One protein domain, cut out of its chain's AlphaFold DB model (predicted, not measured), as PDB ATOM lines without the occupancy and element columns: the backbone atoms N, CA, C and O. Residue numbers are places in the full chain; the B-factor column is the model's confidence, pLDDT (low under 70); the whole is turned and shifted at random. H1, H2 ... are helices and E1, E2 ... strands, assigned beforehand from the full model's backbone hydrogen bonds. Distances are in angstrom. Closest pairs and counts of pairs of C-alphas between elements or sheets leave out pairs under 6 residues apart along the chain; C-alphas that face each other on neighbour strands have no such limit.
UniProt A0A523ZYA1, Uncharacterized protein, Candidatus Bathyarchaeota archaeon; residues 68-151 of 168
ATOM      1  N   PHE A  68     163.203 167.554 205.964       89.12
ATOM      2  CA  PHE A  68     163.859 166.364 206.492       89.12
ATOM      3  C   PHE A  68     165.290 166.214 205.993       89.12
ATOM      4  O   PHE A  68     165.679 166.774 204.968       89.12
ATOM      5  N   TYR A  69     166.080 165.448 206.738       91.50
ATOM      6  CA  TYR A  69     167.460 165.145 206.397       91.50
ATOM      7  C   TYR A  69     167.797 163.679 206.675       91.50
ATOM      8  O   TYR A  69     167.134 163.010 207.470       91.50
ATOM      9  N   SER A  70     168.844 163.174 206.035       91.19
ATOM     10  CA  SER A  70     169.372 161.832 206.263       91.19
ATOM     11  C   SER A  70     170.886 161.834 206.163       91.19
ATOM     12  O   SER A  70     171.456 162.586 205.373       91.19
ATOM     13  N   ARG A  71     171.542 160.982 206.949       91.00
ATOM     14  CA  ARG A  71     172.994 160.815 206.925       91.00
ATOM     15  C   ARG A  71     173.350 159.361 206.670       91.00
ATOM     16  O   ARG A  71     172.856 158.465 207.358       91.00
ATOM     17  N   ARG A  72     174.246 159.133 205.710       91.25
ATOM     18  CA  ARG A  72     174.809 157.817 205.395       91.25
ATOM     19  C   ARG A  72     176.313 157.920 205.237       91.25
ATOM     20  O   ARG A  72     176.797 158.559 204.313       91.25
ATOM     21  N   GLY A  73     177.042 157.318 206.176       88.38
ATOM     22  CA  GLY A  73     178.491 157.482 206.259       88.38
ATOM     23  C   GLY A  73     178.863 158.966 206.272       88.38
ATOM     24  O   GLY A  73     178.360 159.724 207.105       88.38
ATOM     25  N   ARG A  74     179.679 159.364 205.292       90.69
ATOM     26  CA  ARG A  74     180.154 160.741 205.094       90.69
ATOM     27  C   ARG A  74     179.262 161.592 204.179       90.69
ATOM     28  O   ARG A  74     179.664 162.672 203.752       90.69
ATOM     29  N   ASN A  75     178.057 161.110 203.876       90.62
ATOM     30  CA  ASN A  75     177.111 161.775 202.990       90.62
ATOM     31  C   ASN A  75     175.911 162.308 203.780       90.62
ATOM     32  O   ASN A  75     175.325 161.604 204.613       90.62
ATOM     33  N   LEU A  76     175.525 163.546 203.484       91.88
ATOM     34  CA  LEU A  76     174.372 164.237 204.049       91.88
ATOM     35  C   LEU A  76     173.379 164.577 202.945       91.88
ATOM     36  O   LEU A  76     173.731 165.146 201.916       91.88
ATOM     37  N   PHE A  77     172.121 164.253 203.195       90.69
ATOM     38  CA  PHE A  77     171.002 164.460 202.291       90.69
ATOM     39  C   PHE A  77     170.008 165.392 202.980       90.69
ATOM     40  O   PHE A  77     169.540 165.077 204.072       90.69
ATOM     41  N   ILE A  78     169.673 166.525 202.366       90.69
ATOM     42  CA  ILE A  78     168.771 167.546 202.922       90.69
ATOM     43  C   ILE A  78     167.638 167.792 201.931       90.69
ATOM     44  O   ILE A  78     167.896 168.025 200.754       90.69
ATOM     45  N   CYS A  79     166.386 167.765 202.385       87.44
ATOM     46  CA  CYS A  79     165.224 167.960 201.524       87.44
ATOM     47  C   CYS A  79     164.175 168.882 202.154       87.44
ATOM     48  O   CYS A  79     163.884 168.796 203.350       87.44
ATOM     49  N   VAL A  80     163.568 169.719 201.309       85.38
ATOM     50  CA  VAL A  80     162.396 170.540 201.622       85.38
ATOM     51  C   VAL A  80     161.253 170.203 200.650       85.38
ATOM     52  O   VAL A  80     161.412 170.261 199.432       85.38
ATOM     53  N   ARG A  81     160.075 169.827 201.158       73.75
ATOM     54  CA  ARG A  81     158.887 169.490 200.349       73.75
ATOM     55  C   ARG A  81     158.057 170.710 199.974       73.75
ATOM     56  O   ARG A  81     157.452 170.709 198.900       73.75
ATOM     57  N   GLU A  82     158.038 171.736 200.820       72.69
ATOM     58  CA  GLU A  82     157.168 172.907 200.675       72.69
ATOM     59  C   GLU A  82     157.338 173.593 199.306       72.69
ATOM     60  O   GLU A  82     158.452 173.802 198.812       72.69
ATOM     61  N   LYS A  83     156.217 173.916 198.643       65.94
ATOM     62  CA  LYS A  83     156.246 174.551 197.320       65.94
ATOM     63  C   LYS A  83     156.711 176.002 197.402       65.94
ATOM     64  O   LYS A  83     156.016 176.831 197.960       65.94
ATOM     65  N   GLY A  84     157.839 176.297 196.750       65.25
ATOM     66  CA  GLY A  84     158.431 177.641 196.690       65.25
ATOM     67  C   GLY A  84     159.568 177.862 197.688       65.25
ATOM     68  O   GLY A  84     160.268 178.861 197.582       65.25
ATOM     69  N   THR A  85     159.801 176.906 198.589       72.94
ATOM     70  CA  THR A  85     160.866 176.971 199.591       72.94
ATOM     71  C   THR A  85     162.127 176.286 199.062       72.94
ATOM     72  O   THR A  85     162.072 175.149 198.582       72.94
ATOM     73  N   LEU A  86     163.258 176.989 199.122       79.62
ATOM     74  CA  LEU A  86     164.587 176.451 198.829       79.62
ATOM     75  C   LEU A  86     165.302 176.097 200.134       79.62
ATOM     76  O   LEU A  86     164.907 176.544 201.211       79.62
ATOM     77  N   ILE A  87     166.338 175.266 200.034       83.38
ATOM     78  CA  ILE A  87     167.234 175.032 201.165       83.38
ATOM     79  C   ILE A  87     168.032 176.313 201.368       83.38
ATOM     80  O   ILE A  87     168.714 176.763 200.449       83.38
ATOM     81  N   ASP A  88     167.917 176.880 202.559       84.38
ATOM     82  CA  ASP A  88     168.730 178.008 202.974       84.38
ATOM     83  C   ASP A  88     170.121 177.491 203.364       84.38
ATOM     84  O   ASP A  88     170.274 176.765 204.349       84.38
ATOM     85  N   LEU A  89     171.114 177.775 202.520       84.06
ATOM     86  CA  LEU A  89     172.497 177.346 202.736       84.06
ATOM     87  C   LEU A  89     173.182 178.187 203.818       84.06
ATOM     88  O   LEU A  89     174.094 177.683 204.468       84.06
ATOM     89  N   ASP A  90     172.681 179.400 204.078       84.75
ATOM     90  CA  ASP A  90     173.222 180.315 205.088       84.75
ATOM     91  C   ASP A  90     172.941 179.818 206.518       84.75
ATOM     92  O   ASP A  90     173.499 180.323 207.491       84.75
ATOM     93  N   LEU A  91     172.112 178.774 206.665       85.69
ATOM     94  CA  LEU A  91     171.940 178.048 207.925       85.69
ATOM     95  C   LEU A  91     173.235 177.380 208.399       85.69
ATOM     96  O   LEU A  91     173.369 177.087 209.588       85.69
ATOM     97  N   PHE A  92     174.159 177.089 207.484       88.94
ATOM     98  CA  PHE A  92     175.385 176.369 207.786       88.94
ATOM     99  C   PHE A  92     176.567 177.338 207.827       88.94
ATOM    100  O   PHE A  92     176.864 177.961 206.814       88.94
ATOM    101  N   PRO A  93     177.276 177.431 208.963       87.25
ATOM    102  CA  PRO A  93     178.494 178.218 209.050       87.25
ATOM    103  C   PRO A  93     179.544 177.739 208.040       87.25
ATOM    104  O   PRO A  93     179.742 176.526 207.876       87.25
ATOM    105  N   ASP A  94     180.246 178.680 207.405       86.06
ATOM    106  CA  ASP A  94     181.294 178.399 206.413       86.06
ATOM    107  C   ASP A  94     182.396 177.492 206.980       86.06
ATOM    108  O   ASP A  94     182.972 176.676 206.256       86.06
ATOM    109  N   GLU A  95     182.654 177.564 208.292       86.88
ATOM    110  CA  GLU A  95     183.657 176.741 208.973       86.88
ATOM    111  C   GLU A  95     183.329 175.245 208.942       86.88
ATOM    112  O   GLU A  95     184.218 174.423 209.162       86.88
ATOM    113  N   LEU A  96     182.073 174.867 208.676       86.44
ATOM    114  CA  LEU A  96     181.708 173.464 208.490       86.44
ATOM    115  C   LEU A  96     182.189 172.915 207.146       86.44
ATOM    116  O   LEU A  96     182.242 171.694 206.985       86.44
ATOM    117  N   GLY A  97     182.509 173.780 206.178       85.06
ATOM    118  CA  GLY A  97     183.003 173.363 204.869       85.06
ATOM    119  C   GLY A  97     182.051 172.393 204.166       85.06
ATOM    120  O   GLY A  97     182.500 171.421 203.564       85.06
ATOM    121  N   LEU A  98     180.734 172.599 204.282       85.69
ATOM    122  CA  LEU A  98     179.721 171.726 203.668       85.69
ATOM    123  C   LEU A  98     179.355 172.172 202.248       85.69
ATOM    124  O   LEU A  98     179.123 171.332 201.382       85.69
ATOM    125  N   PHE A  99     179.329 173.486 202.018       85.50
ATOM    126  CA  PHE A  99     178.899 174.112 200.763       85.50
ATOM    127  C   PHE A  99     179.998 174.982 200.129       85.50
ATOM    128  O   PHE A  99     179.716 175.900 199.364       85.50
ATOM    129  N   GLY A 100     181.263 174.687 200.442       78.44
ATOM    130  CA  GLY A 100     182.425 175.405 199.922       78.44
ATOM    131  C   GLY A 100     182.931 174.863 198.583       78.44
ATOM    132  O   GLY A 100     182.416 173.880 198.049       78.44
ATOM    133  N   SER A 101     183.982 175.494 198.049       72.50
ATOM    134  CA  SER A 101     184.680 175.056 196.826       72.50
ATOM    135  C   SER A 101     185.402 173.718 196.985       72.50
ATOM    136  O   SER A 101     185.538 172.976 196.017       72.50
ATOM    137  N   GLU A 102     185.840 173.412 198.207       71.75
ATOM    138  CA  GLU A 102     186.556 172.178 198.554       71.75
ATOM    139  C   GLU A 102     185.605 171.009 198.862       71.75
ATOM    140  O   GLU A 102     186.038 169.875 199.064       71.75
ATOM    141  N   SER A 103     184.297 171.274 198.907       75.31
ATOM    142  CA  SER A 103     183.270 170.320 199.317       75.31
ATOM    143  C   SER A 103     182.592 169.708 198.095       75.31
ATOM    144  O   SER A 103     182.190 170.405 197.165       75.31
ATOM    145  N   SER A 104     182.386 168.392 198.104       86.44
ATOM    146  CA  SER A 104     181.634 167.720 197.039       86.44
ATOM    147  C   SER A 104     180.134 167.815 197.306       86.44
ATOM    148  O   SER A 104     179.541 166.883 197.840       86.44
ATOM    149  N   TRP A 105     179.498 168.929 196.942       89.38
ATOM    150  CA  TRP A 105     178.055 169.112 197.125       89.38
ATOM    151  C   TRP A 105     177.308 169.337 195.811       89.38
ATOM    152  O   TRP A 105     177.859 169.766 194.797       89.38
ATOM    153  N   LYS A 106     176.019 169.003 195.817       85.50
ATOM    154  CA  LYS A 106     175.098 169.206 194.700       85.50
ATOM    155  C   LYS A 106     173.767 169.686 195.242       85.50
ATOM    156  O   LYS A 106     173.207 169.058 196.136       85.50
ATOM    157  N   ILE A 107     173.225 170.741 194.647       84.94
ATOM    158  CA  ILE A 107     171.851 171.178 194.889       84.94
ATOM    159  C   ILE A 107     171.018 170.979 193.629       84.94
ATOM    160  O   ILE A 107     171.428 171.323 192.520       84.94
ATOM    161  N   LYS A 108     169.835 170.395 193.798       77.06
ATOM    162  CA  LYS A 108     168.838 170.235 192.746       77.06
ATOM    163  C   LYS A 108     167.475 170.590 193.320       77.06
ATOM    164  O   LYS A 108     166.915 169.853 194.127       77.06
ATOM    165  N   ASN A 109     166.915 171.711 192.874       75.56
ATOM    166  CA  ASN A 109     165.635 172.231 193.355       75.56
ATOM    167  C   ASN A 109     165.619 172.395 194.886       75.56
ATOM    168  O   ASN A 109     166.269 173.284 195.421       75.56
ATOM    169  N   ARG A 110     164.880 171.534 195.592       81.69
ATOM    170  CA  ARG A 110     164.677 171.586 197.049       81.69
ATOM    171  C   ARG A 110     165.466 170.519 197.796       81.69
ATOM    172  O   ARG A 110     165.075 170.090 198.879       81.69
ATOM    173  N   MET A 111     166.509 170.015 197.155       85.25
ATOM    174  CA  MET A 111     167.290 168.886 197.620       85.25
ATOM    175  C   MET A 111     168.770 169.224 197.514       85.25
ATOM    176  O   MET A 111     169.215 169.697 196.469       85.25
ATOM    177  N   ALA A 112     169.521 168.969 198.580       88.38
ATOM    178  CA  ALA A 112     170.966 169.125 198.614       88.38
ATOM    179  C   ALA A 112     171.618 167.826 199.083       88.38
ATOM    180  O   ALA A 112     171.180 167.213 200.058       88.38
ATOM    181  N   ILE A 113     172.660 167.415 198.372       89.56
ATOM    182  CA  ILE A 113     173.525 166.303 198.745       89.56
ATOM    183  C   ILE A 113     174.896 166.894 199.030       89.56
ATOM    184  O   ILE A 113     175.456 167.566 198.167       89.56
ATOM    185  N   VAL A 114     175.437 166.616 200.207       90.75
ATOM    186  CA  VAL A 114     176.843 166.843 200.536       90.75
ATOM    187  C   VAL A 114     177.501 165.475 200.620       90.75
ATOM    188  O   VAL A 114     177.016 164.596 201.330       90.75
ATOM    189  N   SER A 115     178.573 165.277 199.869       89.50
ATOM    190  CA  SER A 115     179.313 164.024 199.786       89.50
ATOM    191  C   SER A 115     180.709 164.177 200.374       89.50
ATOM    192  O   SER A 115     181.335 165.226 200.230       89.50
ATOM    193  N   ASP A 116     181.191 163.107 201.005       88.81
ATOM    194  CA  ASP A 116     182.532 163.014 201.604       88.81
ATOM    195  C   ASP A 116     182.871 164.133 202.612       88.81
ATOM    196  O   ASP A 116     184.026 164.525 202.787       88.81
ATOM    197  N   ALA A 117     181.867 164.642 203.326       89.00
ATOM    198  CA  ALA A 117     182.080 165.654 204.354       89.00
ATOM    199  C   ALA A 117     182.846 165.082 205.558       89.00
ATOM    200  O   ALA A 117     182.861 163.871 205.811       89.00
ATOM    201  N   GLU A 118     183.519 165.957 206.302       91.31
ATOM    202  CA  GLU A 118     184.174 165.576 207.550       91.31
ATOM    203  C   GLU A 118     183.129 165.157 208.597       91.31
ATOM    204  O   GLU A 118     182.080 165.785 208.739       91.31
ATOM    205  N   GLU A 119     183.424 164.099 209.353       90.81
ATOM    206  CA  GLU A 119     182.529 163.548 210.378       90.81
ATOM    207  C   GLU A 119     182.118 164.607 211.418       90.81
ATOM    208  O   GLU A 119     180.945 164.707 211.782       90.81
ATOM    209  N   SER A 120     183.070 165.447 211.838       91.06
ATOM    210  CA  SER A 120     182.855 166.530 212.802       91.06
ATOM    211  C   SER A 120     181.916 167.617 212.254       91.06
ATOM    212  O   SER A 120     181.026 168.100 212.963       91.06
ATOM    213  N   SER A 121     182.055 167.957 210.970       92.00
ATOM    214  CA  SER A 121     181.167 168.879 210.262       92.00
ATOM    215  C   SER A 121     179.762 168.309 210.120       92.00
ATOM    216  O   SER A 121     178.787 169.026 210.336       92.00
ATOM    217  N   LEU A 122     179.640 167.014 209.815       92.88
ATOM    218  CA  LEU A 122     178.354 166.327 209.697       92.88
ATOM    219  C   LEU A 122     177.593 166.284 211.022       92.88
ATOM    220  O   LEU A 122     176.393 166.542 211.045       92.88
ATOM    221  N   GLU A 123     178.274 165.997 212.132       93.62
ATOM    222  CA  GLU A 123     177.655 166.023 213.461       93.62
ATOM    223  C   GLU A 123     177.071 167.398 213.795       93.62
ATOM    224  O   GLU A 123     175.927 167.493 214.244       93.62
ATOM    225  N   ARG A 124     177.821 168.471 213.520       93.38
ATOM    226  CA  ARG A 124     177.351 169.850 213.722       93.38
ATOM    227  C   ARG A 124     176.216 170.215 212.768       93.38
ATOM    228  O   ARG A 124     175.235 170.816 213.200       93.38
ATOM    229  N   ALA A 125     176.304 169.799 211.505       93.31
ATOM    230  CA  ALA A 125     175.250 169.996 210.514       93.31
ATOM    231  C   ALA A 125     173.928 169.367 210.965       93.31
ATOM    232  O   ALA A 125     172.870 169.981 210.844       93.31
ATOM    233  N   GLU A 126     173.975 168.154 211.524       94.19
ATOM    234  CA  GLU A 126     172.785 167.494 212.055       94.19
ATOM    235  C   GLU A 126     172.149 168.257 213.220       94.19
ATOM    236  O   GLU A 126     170.924 168.265 213.335       94.19
ATOM    237  N   VAL A 127     172.957 168.867 214.094       93.88
ATOM    238  CA  VAL A 127     172.453 169.691 215.203       93.88
ATOM    239  C   VAL A 127     171.720 170.910 214.651       93.88
ATOM    240  O   VAL A 127     170.548 171.092 214.973       93.88
ATOM    241  N   ILE A 128     172.353 171.657 213.741       93.00
ATOM    242  CA  ILE A 128     171.755 172.831 213.083       93.00
ATOM    243  C   ILE A 128     170.440 172.456 212.396       93.00
ATOM    244  O   ILE A 128     169.425 173.128 212.568       93.00
ATOM    245  N   LEU A 129     170.428 171.357 211.641       92.81
ATOM    246  CA  LEU A 129     169.235 170.874 210.948       92.81
ATOM    247  C   LEU A 129     168.094 170.579 211.930       92.81
ATOM    248  O   LEU A 129     166.964 171.016 211.709       92.81
ATOM    249  N   ARG A 130     168.379 169.881 213.034       91.56
ATOM    250  CA  ARG A 130     167.377 169.586 214.069       91.56
ATOM    251  C   ARG A 130     166.849 170.853 214.737       91.56
ATOM    252  O   ARG A 130     165.640 170.965 214.929       91.56
ATOM    253  N   GLU A 131     167.725 171.802 215.059       91.56
ATOM    254  CA  GLU A 131     167.351 173.092 215.657       91.56
ATOM    255  C   GLU A 131     166.480 173.936 214.714       91.56
ATOM    256  O   GLU A 131     165.568 174.625 215.164       91.56
ATOM    257  N   ASN A 132     166.674 173.794 213.400       88.75
ATOM    258  CA  ASN A 132     165.878 174.447 212.357       88.75
ATOM    259  C   ASN A 132     164.639 173.642 211.918       88.75
ATOM    260  O   ASN A 132     164.038 173.915 210.874       88.75
ATOM    261  N   GLY A 133     164.238 172.642 212.709       87.44
ATOM    262  CA  GLY A 133     162.991 171.901 212.518       87.44
ATOM    263  C   GLY A 133     163.042 170.799 211.458       87.44
ATOM    264  O   GLY A 133     161.993 170.254 211.110       87.44
ATOM    265  N   PHE A 134     164.223 170.430 210.951       91.06
ATOM    266  CA  PHE A 134     164.344 169.280 210.060       91.06
ATOM    267  C   PHE A 134     164.226 167.974 210.845       91.06
ATOM    268  O   PHE A 134     164.890 167.765 211.864       91.06
ATOM    269  N   LYS A 135     163.426 167.041 210.323       89.38
ATOM    270  CA  LYS A 135     163.326 165.692 210.885       89.38
ATOM    271  C   LYS A 135     164.307 164.731 210.237       89.38
ATOM    272  O   LYS A 135     164.467 164.699 209.021       89.38
ATOM    273  N   ARG A 136     164.931 163.892 211.060       88.88
ATOM    274  CA  ARG A 136     165.787 162.813 210.574       88.88
ATOM    275  C   ARG A 136     164.942 161.713 209.927       88.88
ATOM    276  O   ARG A 136     163.959 161.258 210.511       88.88
ATOM    277  N   TRP A 137     165.343 161.276 208.739       85.69
ATOM    278  CA  TRP A 137     164.652 160.257 207.959       85.69
ATOM    279  C   TRP A 137     165.642 159.255 207.360       85.69
ATOM    280  O   TRP A 137     166.102 159.374 206.226       85.69
ATOM    281  N   ASP A 138     165.992 158.254 208.164       81.00
ATOM    282  CA  ASP A 138     167.007 157.265 207.814       81.00
ATOM    283  C   ASP A 138     166.483 156.224 206.806       81.00
ATOM    284  O   ASP A 138     165.667 155.369 207.146       81.00
ATOM    285  N   HIS A 139     167.048 156.224 205.595       78.00
ATOM    286  CA  HIS A 139     166.823 155.214 204.542       78.00
ATOM    287  C   HIS A 139     168.120 154.774 203.878       78.00
ATOM    288  O   HIS A 139     169.072 155.552 203.933       78.00
ATOM    289  N   PRO A 140     168.202 153.560 203.313       77.62
ATOM    290  CA  PRO A 140     169.337 153.147 202.491       77.62
ATOM    291  C   PRO A 140     169.762 154.217 201.479       77.62
ATOM    292  O   PRO A 140     168.933 154.927 200.909       77.62
ATOM    293  N   GLU A 141     171.073 154.338 201.284       77.25
ATOM    294  CA  GLU A 141     171.669 155.387 200.452       77.25
ATOM    295  C   GLU A 141     171.168 155.341 199.009       77.25
ATOM    296  O   GLU A 141     170.857 156.384 198.449       77.25
ATOM    297  N   GLU A 142     170.996 154.149 198.441       74.94
ATOM    298  CA  GLU A 142     170.493 153.955 197.076       74.94
ATOM    299  C   GLU A 142     169.146 154.651 196.848       74.94
ATOM    300  O   GLU A 142     168.918 155.289 195.820       74.94
ATOM    301  N   ILE A 143     168.266 154.599 197.845       74.69
ATOM    302  CA  ILE A 143     166.945 155.221 197.791       74.69
ATOM    303  C   ILE A 143     167.075 156.735 197.886       74.69
ATOM    304  O   ILE A 143     166.402 157.453 197.153       74.69
ATOM    305  N   LEU A 144     167.929 157.225 198.788       76.56
ATOM    306  CA  LEU A 144     168.180 158.656 198.941       76.56
ATOM    307  C   LEU A 144     168.772 159.213 197.647       76.56
ATOM    308  O   LEU A 144     168.272 160.194 197.118       76.56
ATOM    309  N   VAL A 145     169.769 158.552 197.067       76.25
ATOM    310  CA  VAL A 145     170.359 158.952 195.789       76.25
ATOM    311  C   VAL A 145     169.313 158.934 194.677       76.25
ATOM    312  O   VAL A 145     169.196 159.926 193.960       76.25
ATOM    313  N   ASN A 146     168.512 157.873 194.550       73.31
ATOM    314  CA  ASN A 146     167.461 157.795 193.530       73.31
ATOM    315  C   ASN A 146     166.413 158.895 193.702       73.31
ATOM    316  O   ASN A 146     166.079 159.588 192.744       73.31
ATOM    317  N   TYR A 147     165.944 159.111 194.926       70.88
ATOM    318  CA  TYR A 147     164.983 160.158 195.241       70.88
ATOM    319  C   TYR A 147     165.522 161.553 194.917       70.88
ATOM    320  O   TYR A 147     164.861 162.341 194.238       70.88
ATOM    321  N   PHE A 148     166.754 161.837 195.338       69.56
ATOM    322  CA  PHE A 148     167.404 163.124 195.108       69.56
ATOM    323  C   PHE A 148     167.772 163.344 193.633       69.56
ATOM    324  O   PHE A 148     167.776 164.479 193.150       69.56
ATOM    325  N   THR A 149     168.038 162.268 192.891       69.50
ATOM    326  CA  THR A 149     168.363 162.326 191.461       69.50
ATOM    327  C   THR A 149     167.111 162.519 190.613       69.50
ATOM    328  O   THR A 149     167.106 163.378 189.728       69.50
ATOM    329  N   LEU A 150     166.043 161.768 190.884       67.31
ATOM    330  CA  LEU A 150     164.790 161.843 190.129       67.31
ATOM    331  C   LEU A 150     164.016 163.123 190.459       67.31
ATOM    332  O   LEU A 150     163.389 163.703 189.578       67.31
ATOM    333  N   GLY A 151     164.123 163.629 191.692       59.59
ATOM    334  CA  GLY A 151     163.411 164.834 192.119       59.59
ATOM    335  C   GLY A 151     161.895 164.638 192.220       59.59
ATOM    336  O   GLY A 151     161.161 165.613 192.379       59.59
TER     337      GLY A 151
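AT A GLANCE: This is residues 68 to 151 of the 168 residues of an uncharacterized protein of Candidatus Bathyarchaeota archaeon (UniProt A0A523ZYA1). A four-stranded antiparallel sheet, made of two hairpins side by side, is the middle slab of the domain, with H1 packed on one face and H2 on the other. The long stretch of residues 81 to 103, with no named element, runs over the same face as H1. The printed part has 84 residues with four named strands and two named helices, in the order E1 E2 E3 E4 H1 H2, and the order across the sheet is E1, E2, E4, E3. The class is mixed, helices and strands; the whole is compact and rounded, with a radius of gyration of the C-alphas of 11.7 A and spans of 29 by 26 by 23 A.

IN THESE COORDINATES: Find C-alpha 68 at (163.859, 166.364, 206.492), where E1 begins; it runs over residues 68 to 72, 13.9 A. Next come E2, residues 75 to 80, 17.2 A, and, after a long link, E3, residues 104 to 108, 13.7 A. E4 follows, residues 111 to 115, 13.1 A. Look for C-alpha 119 at (182.529, 163.548, 210.378), where H1 begins; it runs to residue 131, 18.7 A. H2, residues 141 to 150, 14.0 A, ends at C-alpha 150, (164.790, 161.843, 190.129).

HOW THE PARTS SIT: Start with the hairpin of E1 and E2, antiparallel at 167 degrees, where N 70 and O 77 are 2.8 A apart, within hydrogen-bond range. E2 and E4, the inner strands, are antiparallel at 171 degrees, with N 78 and O 112 at 2.8 A. E3 and E4 form the other hairpin, at 169 degrees, with N 106 and O 113 at 2.8 A. The edge strands E1 and E3 are apart. Residues 68 to 69 of E1 also pair, parallel, with residues 135 to 136. H1 is on the sheet at a height of 9.8 A, over E1 and E2, and runs along the strands, at 17 degrees to E1 on the local plane; its closest C-alphas to E2 are those of Leu 122 and Leu 76, 7.2 A. On the opposite face H2 has a height of 9.5 A, over E2 and E4, slantwise to the strands, at 44 degrees to E2 on the local plane; the C-alphas of Phe 148 and Met 111 in E4 are its closest pair with that strand, 6.3 A. This is an arrangement of three layers, helices on both faces of a sheet. In H1 and H2 every O i to N i+4 pair is within hydrogen-bond range.

THE WHOLE: The two C-alphas farthest apart are those of Lys 83 and Ser 120, 31.8 A. The printed part has no cut. The link from E2 to E3 is long, 23 residues. Look at the B-factor column: the mean pLDDT of the printed part is 84.1, and residues 83 to 84 and 148 to 151, of which 148 to 150 belong to H2, are under 70.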